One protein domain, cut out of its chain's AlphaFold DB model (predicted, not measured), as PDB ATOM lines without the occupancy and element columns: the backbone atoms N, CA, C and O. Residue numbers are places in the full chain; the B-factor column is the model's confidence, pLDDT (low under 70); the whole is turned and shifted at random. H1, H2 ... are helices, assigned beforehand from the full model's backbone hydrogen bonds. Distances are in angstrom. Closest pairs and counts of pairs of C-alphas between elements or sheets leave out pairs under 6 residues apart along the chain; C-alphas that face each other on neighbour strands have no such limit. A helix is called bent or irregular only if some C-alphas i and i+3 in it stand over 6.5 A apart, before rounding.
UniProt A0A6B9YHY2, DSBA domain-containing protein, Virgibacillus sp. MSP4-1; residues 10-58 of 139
ATOM      1  N   LEU A  10      16.297  13.513 228.741       48.38
ATOM      2  CA  LEU A  10      17.217  12.421 229.022       48.38
ATOM      3  C   LEU A  10      16.461  11.456 229.933       48.38
ATOM      4  O   LEU A  10      16.577  11.498 231.154       48.38
ATOM      5  N   VAL A  11      15.568  10.686 229.328       49.81
ATOM      6  CA  VAL A  11      14.884   9.586 229.977       49.81
ATOM      7  C   VAL A  11      15.946   8.488 230.103       49.81
ATOM      8  O   VAL A  11      16.568   8.162 229.088       49.81
ATOM      9  N   PRO A  12      16.218   7.952 231.308       62.22
ATOM     10  CA  PRO A  12      17.096   6.794 231.461       62.22
ATOM     11  C   PRO A  12      16.691   5.691 230.475       62.22
ATOM     12  O   PRO A  12      15.502   5.529 230.208       62.22
ATOM     13  N   GLU A  13      17.637   4.912 229.952       59.25
ATOM     14  CA  GLU A  13      17.378   3.888 228.922       59.25
ATOM     15  C   GLU A  13      16.166   2.989 229.244       59.25
ATOM     16  O   GLU A  13      15.246   2.809 228.444       59.25
ATOM     17  N   LYS A  14      16.091   2.496 230.482       65.50
ATOM     18  CA  LYS A  14      14.979   1.656 230.946       65.50
ATOM     19  C   LYS A  14      13.618   2.359 230.897       65.50
ATOM     20  O   LYS A  14      12.584   1.704 230.752       65.50
ATOM     21  N   ASP A  15      13.605   3.672 231.056       80.00
ATOM     22  CA  ASP A  15      12.390   4.470 231.059       80.00
ATOM     23  C   ASP A  15      11.964   4.849 229.630       80.00
ATOM     24  O   ASP A  15      10.761   4.959 229.387       80.00
ATOM     25  N   ILE A  16      12.893   4.943 228.661       88.00
ATOM     26  CA  ILE A  16      12.529   5.207 227.259       88.00
ATOM     27  C   ILE A  16      11.828   4.000 226.633       88.00
ATOM     28  O   ILE A  16      10.775   4.165 226.027       88.00
ATOM     29  N   VAL A  17      12.317   2.779 226.881       91.75
ATOM     30  CA  VAL A  17      11.701   1.549 226.354       91.75
ATOM     31  C   VAL A  17      10.262   1.405 226.858       91.75
ATOM     32  O   VAL A  17       9.338   1.132 226.088       91.75
ATOM     33  N   LYS A  18      10.041   1.657 228.155       91.88
ATOM     34  CA  LYS A  18       8.698   1.643 228.753       91.88
ATOM     35  C   LYS A  18       7.802   2.733 228.178       91.88
ATOM     36  O   LYS A  18       6.639   2.459 227.898       91.88
ATOM     37  N   TYR A  19       8.310   3.957 228.035       91.81
ATOM     38  CA  TYR A  19       7.539   5.066 227.478       91.81
ATOM     39  C   TYR A  19       7.105   4.769 226.040       91.81
ATOM     40  O   TYR A  19       5.919   4.885 225.726       91.81
ATOM     41  N   SER A  20       8.028   4.289 225.205       93.75
ATOM     42  CA  SER A  20       7.753   3.911 223.821       93.75
ATOM     43  C   SER A  20       6.673   2.832 223.718       93.75
ATOM     44  O   SER A  20       5.759   2.958 222.907       93.75
ATOM     45  N   TYR A  21       6.691   1.820 224.591       94.00
ATOM     46  CA  TYR A  21       5.657   0.782 224.601       94.00
ATOM     47  C   TYR A  21       4.314   1.266 225.172       94.00
ATOM     48  O   TYR A  21       3.281   1.168 224.515       94.00
ATOM     49  N   PHE A  22       4.307   1.802 226.397       93.38
ATOM     50  CA  PHE A  22       3.067   2.097 227.126       93.38
ATOM     51  C   PHE A  22       2.417   3.432 226.752       93.38
ATOM     52  O   PHE A  22       1.215   3.587 226.952       93.38
ATOM     53  N   THR A  23       3.186   4.400 226.247       93.69
ATOM     54  CA  THR A  23       2.680   5.742 225.910       93.69
ATOM     55  C   THR A  23       2.587   5.945 224.406       93.69
ATOM     56  O   THR A  23       1.563   6.415 223.915       93.69
ATOM     57  N   GLU A  24       3.625   5.563 223.662       93.50
ATOM     58  CA  GLU A  24       3.683   5.789 222.211       93.50
ATOM     59  C   GLU A  24       3.158   4.603 221.387       93.50
ATOM     60  O   GLU A  24       2.997   4.730 220.176       93.50
ATOM     61  N   SER A  25       2.834   3.474 222.031       94.81
ATOM     62  CA  SER A  25       2.359   2.248 221.369       94.81
ATOM     63  C   SER A  25       3.309   1.739 220.274       94.81
ATOM     64  O   SER A  25       2.872   1.181 219.266       94.81
ATOM     65  N   ILE A  26       4.615   1.945 220.458       94.44
ATOM     66  CA  ILE A  26       5.646   1.471 219.536       94.44
ATOM     67  C   ILE A  26       5.806  -0.042 219.691       94.44
ATOM     68  O   ILE A  26       5.851  -0.578 220.801       94.44
ATOM     69  N   ASN A  27       5.918  -0.737 218.557       95.12
ATOM     70  CA  ASN A  27       6.225  -2.160 218.538       95.12
ATOM     71  C   ASN A  27       7.708  -2.389 218.865       95.12
ATOM     72  O   ASN A  27       8.565  -2.172 218.016       95.12
ATOM     73  N   LEU A  28       7.997  -2.877 220.074       93.50
ATOM     74  CA  LEU A  28       9.363  -3.202 220.505       93.50
ATOM     75  C   LEU A  28       9.940  -4.474 219.858       93.50
ATOM     76  O   LEU A  28      11.106  -4.772 220.076       93.50
ATOM     77  N   SER A  29       9.142  -5.234 219.097       94.06
ATOM     78  CA  SER A  29       9.620  -6.417 218.355       94.06
ATOM     79  C   SER A  29      10.151  -6.073 216.957       94.06
ATOM     80  O   SER A  29      10.424  -6.977 216.176       94.06
ATOM     81  N   ASP A  30      10.204  -4.789 216.601       97.06
ATOM     82  CA  ASP A  30      10.810  -4.311 215.361       97.06
ATOM     83  C   ASP A  30      12.247  -3.858 215.651       97.06
ATOM     84  O   ASP A  30      12.459  -2.914 216.418       97.06
ATOM     85  N   ASP A  31      13.221  -4.550 215.061       97.06
ATOM     86  CA  ASP A  31      14.646  -4.337 215.329       97.06
ATOM     87  C   ASP A  31      15.102  -2.903 215.038       97.06
ATOM     88  O   ASP A  31      15.910  -2.342 215.781       97.06
ATOM     89  N   ASP A  32      14.602  -2.303 213.953       96.56
ATOM     90  CA  ASP A  32      14.994  -0.956 213.548       96.56
ATOM     91  C   ASP A  32      14.411   0.084 214.507       96.56
ATOM     92  O   ASP A  32      15.131   0.988 214.938       96.56
ATOM     93  N   LEU A  33      13.145  -0.075 214.911       95.94
ATOM     94  CA  LEU A  33      12.531   0.794 215.920       95.94
ATOM     95  C   LEU A  33      13.201   0.641 217.288       95.94
ATOM     96  O   LEU A  33      13.389   1.635 217.990       95.94
ATOM     97  N   LEU A  34      13.589  -0.574 217.679       95.44
ATOM     98  CA  LEU A  34      14.284  -0.809 218.943       95.44
ATOM     99  C   LEU A  34      15.694  -0.197 218.934       95.44
ATOM    100  O   LEU A  34      16.095   0.417 219.925       95.44
ATOM    101  N   ALA A  35      16.415  -0.276 217.813       96.25
ATOM    102  CA  ALA A  35      17.705   0.394 217.643       96.25
ATOM    103  C   ALA A  35      17.575   1.929 217.666       96.25
ATOM    104  O   ALA A  35      18.411   2.604 218.269       96.25
ATOM    105  N   ASP A  36      16.514   2.489 217.076       94.88
ATOM    106  CA  ASP A  36      16.217   3.926 217.158       94.88
ATOM    107  C   ASP A  36      15.920   4.355 218.610       94.88
ATOM    108  O   ASP A  36      16.348   5.422 219.058       94.88
ATOM    109  N   ILE A  37      15.200   3.535 219.384       94.12
ATOM    110  CA  ILE A  37      14.954   3.784 220.815       94.12
ATOM    111  C   ILE A  37      16.274   3.757 221.600       94.12
ATOM    112  O   ILE A  37      16.514   4.655 222.414       94.12
ATOM    113  N   ALA A  38      17.145   2.783 221.327       92.56
ATOM    114  CA  ALA A  38      18.470   2.692 221.936       92.56
ATOM    115  C   ALA A  38      19.317   3.943 221.635       92.56
ATOM    116  O   ALA A  38      19.879   4.544 222.554       92.56
ATOM    117  N   GLU A  39      19.325   4.425 220.389       94.69
ATOM    118  CA  GLU A  39      20.012   5.670 220.017       94.69
ATOM    119  C   GLU A  39      19.472   6.885 220.786       94.69
ATOM    120  O   GLU A  39      20.235   7.694 221.322       94.69
ATOM    121  N   ASN A  40      18.148   6.987 220.918       89.56
ATOM    122  CA  ASN A  40      17.513   8.071 221.667       89.56
ATOM    123  C   ASN A  40      17.857   8.047 223.168       89.56
ATOM    124  O   ASN A  40      17.851   9.104 223.804       89.56
ATOM    125  N   SER A  41      18.201   6.879 223.722       87.69
ATOM    126  CA  SER A  41      18.707   6.738 225.095       87.69
ATOM    127  C   SER A  41      20.188   7.110 225.265       87.69
ATOM    128  O   SER A  41      20.655   7.267 226.391       87.69
ATOM    129  N   GLY A  42      20.915   7.312 224.159       90.06
ATOM    130  CA  GLY A  42      22.337   7.661 224.144       90.06
ATOM    131  C   GLY A  42      23.283   6.519 223.765       90.06
ATOM    132  O   GLY A  42      24.495   6.718 223.842       90.06
ATOM    133  N   LEU A  43      22.765   5.357 223.353       93.12
ATOM    134  CA  LEU A  43      23.571   4.244 222.842       93.12
ATOM    135  C   LEU A  43      23.926   4.436 221.360       93.12
ATOM    136  O   LEU A  43      23.307   5.225 220.649       93.12
ATOM    137  N   ASN A  44      24.930   3.709 220.868       96.69
ATOM    138  CA  ASN A  44      25.230   3.684 219.437       96.69
ATOM    139  C   ASN A  44      24.196   2.815 218.701       96.69
ATOM    140  O   ASN A  44      24.003   1.649 219.050       96.69
ATOM    141  N   ARG A  45      23.551   3.364 217.664       96.44
ATOM    142  CA  ARG A  45      22.504   2.670 216.898       96.44
ATOM    143  C   ARG A  45      23.003   1.398 216.207       96.44
ATOM    144  O   ARG A  45      22.327   0.376 216.256       96.44
ATOM    145  N   GLU A  46      24.155   1.458 215.541       97.88
ATOM    146  CA  GLU A  46      24.704   0.341 214.759       97.88
ATOM    147  C   GLU A  46      25.168  -0.807 215.662       97.88
ATOM    148  O   GLU A  46      24.879  -1.973 215.385       97.88
ATOM    149  N   GLU A  47      25.828  -0.484 216.776       97.50
ATOM    150  CA  GLU A  47      26.212  -1.467 217.794       97.50
ATOM    151  C   GLU A  47      24.971  -2.095 218.438       97.50
ATOM    152  O   GLU A  47      24.891  -3.317 218.551       97.50
ATOM    153  N   SER A  48      23.963  -1.284 218.777       96.56
ATOM    154  CA  SER A  48      22.699  -1.777 219.341       96.56
ATOM    155  C   SER A  48      21.981  -2.712 218.369       96.56
ATOM    156  O   SER A  48      21.560  -3.793 218.760       96.56
ATOM    157  N   LEU A  49      21.897  -2.350 217.087       97.50
ATOM    158  CA  LEU A  49      21.293  -3.196 216.055       97.50
ATOM    159  C   LEU A  49      22.062  -4.510 215.858       97.50
ATOM    160  O   LEU A  49      21.455  -5.539 215.573       97.50
ATOM    161  N   THR A  50      23.388  -4.482 216.014       97.88
ATOM    162  CA  THR A  50      24.224  -5.690 215.965       97.88
ATOM    163  C   THR A  50      23.879  -6.636 217.111       97.88
ATOM    164  O   THR A  50      23.698  -7.825 216.873       97.88
ATOM    165  N   VAL A  51      23.731  -6.106 218.329       97.31
ATOM    166  CA  VAL A  51      23.313  -6.873 219.512       97.31
ATOM    167  C   VAL A  51      21.892  -7.412 219.354       97.31
ATOM    168  O   VAL A  51      21.671  -8.590 219.589       97.31
ATOM    169  N   ILE A  52      20.942  -6.579 218.921       96.38
ATOM    170  CA  ILE A  52      19.530  -6.962 218.739       96.38
ATOM    171  C   ILE A  52      19.390  -8.143 217.767       96.38
ATOM    172  O   ILE A  52      18.537  -9.003 217.966       96.38
ATOM    173  N   LYS A  53      20.237  -8.200 216.733       97.00
ATOM    174  CA  LYS A  53      20.225  -9.264 215.718       97.00
ATOM    175  C   LYS A  53      21.021 -10.511 216.100       97.00
ATOM    176  O   LYS A  53      20.987 -11.488 215.352       97.00
ATOM    177  N   ASP A  54      21.765 -10.481 217.201       97.31
ATOM    178  CA  ASP A  54      22.469 -11.647 217.719       97.31
ATOM    179  C   ASP A  54      21.624 -12.312 218.806       97.31
ATOM    180  O   ASP A  54      21.607 -11.876 219.955       97.31
ATOM    181  N   ASP A  55      20.976 -13.421 218.447       95.12
ATOM    182  CA  ASP A  55      20.138 -14.216 219.354       95.12
ATOM    183  C   ASP A  55      20.863 -14.683 220.633       95.12
ATOM    184  O   ASP A  55      20.208 -15.097 221.592       95.12
ATOM    185  N   ASN A  56      22.201 -14.666 220.662       97.00
ATOM    186  CA  ASN A  56      22.991 -15.066 221.828       97.00
ATOM    187  C   ASN A  56      23.428 -13.877 222.686       97.00
ATOM    188  O   ASN A  56      23.751 -14.067 223.862       97.00
ATOM    189  N   ALA A  57      23.465 -12.664 222.130       96.94
ATOM    190  CA  ALA A  57      23.930 -11.494 222.856       96.94
ATOM    191  C   ALA A  57      22.984 -11.202 224.031       96.94
ATOM    192  O   ALA A  57      21.785 -11.007 223.854       96.94
ATOM    193  N   TYR A  58      23.528 -11.215 225.254       97.12
ATOM    194  CA  TYR A  58      22.795 -11.054 226.524       97.12
ATOM    195  C   TYR A  58      21.699 -12.099 226.809       97.12
ATOM    196  O   TYR A  58      21.038 -12.026 227.847       97.12
TER     197      TYR A  58
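Overview. This is residues 10 to 58 of the 139 residues of the protein "DSBA domain-containing protein" of Virgibacillus sp. MSP4-1 (UniProt A0A6B9YHY2). What shape do these backbone atoms make? Three short helices stand in a bent row, with H2 in the middle, H1 packed on one side of it at a steep tilt and H3 on another, also at a steep tilt, while H1 and H3 are apart. Residues 23 to 30 loop from the end of H1 to the start of H2, and residues 53 to 58 run on after H3. What is it made of, and how large is it? The printed part has 49 residues with three named helices, in the order H1, H2, H3, and no named strand, and its class is all helix. It is compact, with a radius of gyration of the C-alphas of 10.4 A and spans of 28 by 20 by 17 A.

Along the chain. Where is the longest helix by residues? H2 holds residues 31 to 41, from C-alpha 31 at (14.646, -4.337, 215.329) to C-alpha 41 at (18.707, 6.738, 225.095), a length of 15.3 A. Where are the other two helices? H1 holds residues 13 to 22 and is 14.5 A long, beginning with C-alpha 13 at (17.378, 3.888, 228.922). H3 holds residues 45 to 52 and is 10.2 A long, ending with C-alpha 52 at (19.530, -6.962, 218.739).

Arrangement. How does H3 stand to H2? They touch, and their closest C-alphas, those of Glu 39 and Arg 45, are 5.0 A apart. They run opposite ways at a steep tilt of 54 degrees. How does H1 stand to the others? H1 and H2 touch, with the C-alphas of Glu 13 and Ser 41 closest at 5.0 A. They run opposite ways at a steep tilt of 52 degrees. H1 and H3 are apart. What do the backbone N and O atoms show? In H2 and H3 every O i to N i+4 pair is within hydrogen-bond range, and in H1 5 of 6 such pairs are.

Size, cuts and confidence. How far does the printed part reach? The two C-alphas farthest apart, those of Thr 23 and Asn 56, are 29.4 A from each other. Is there a cut, and how long are the links? The printed part has no cut between residues 10 and 58. The link from H1 to H2 has 8 residues and is short, and the link from H2 to H3 has 3 residues and is tight. Where is the model's confidence low? Residues 10 to 14, of which 13 and 14 belong to H1, have pLDDT under 70, while the mean of the printed part is 90.6.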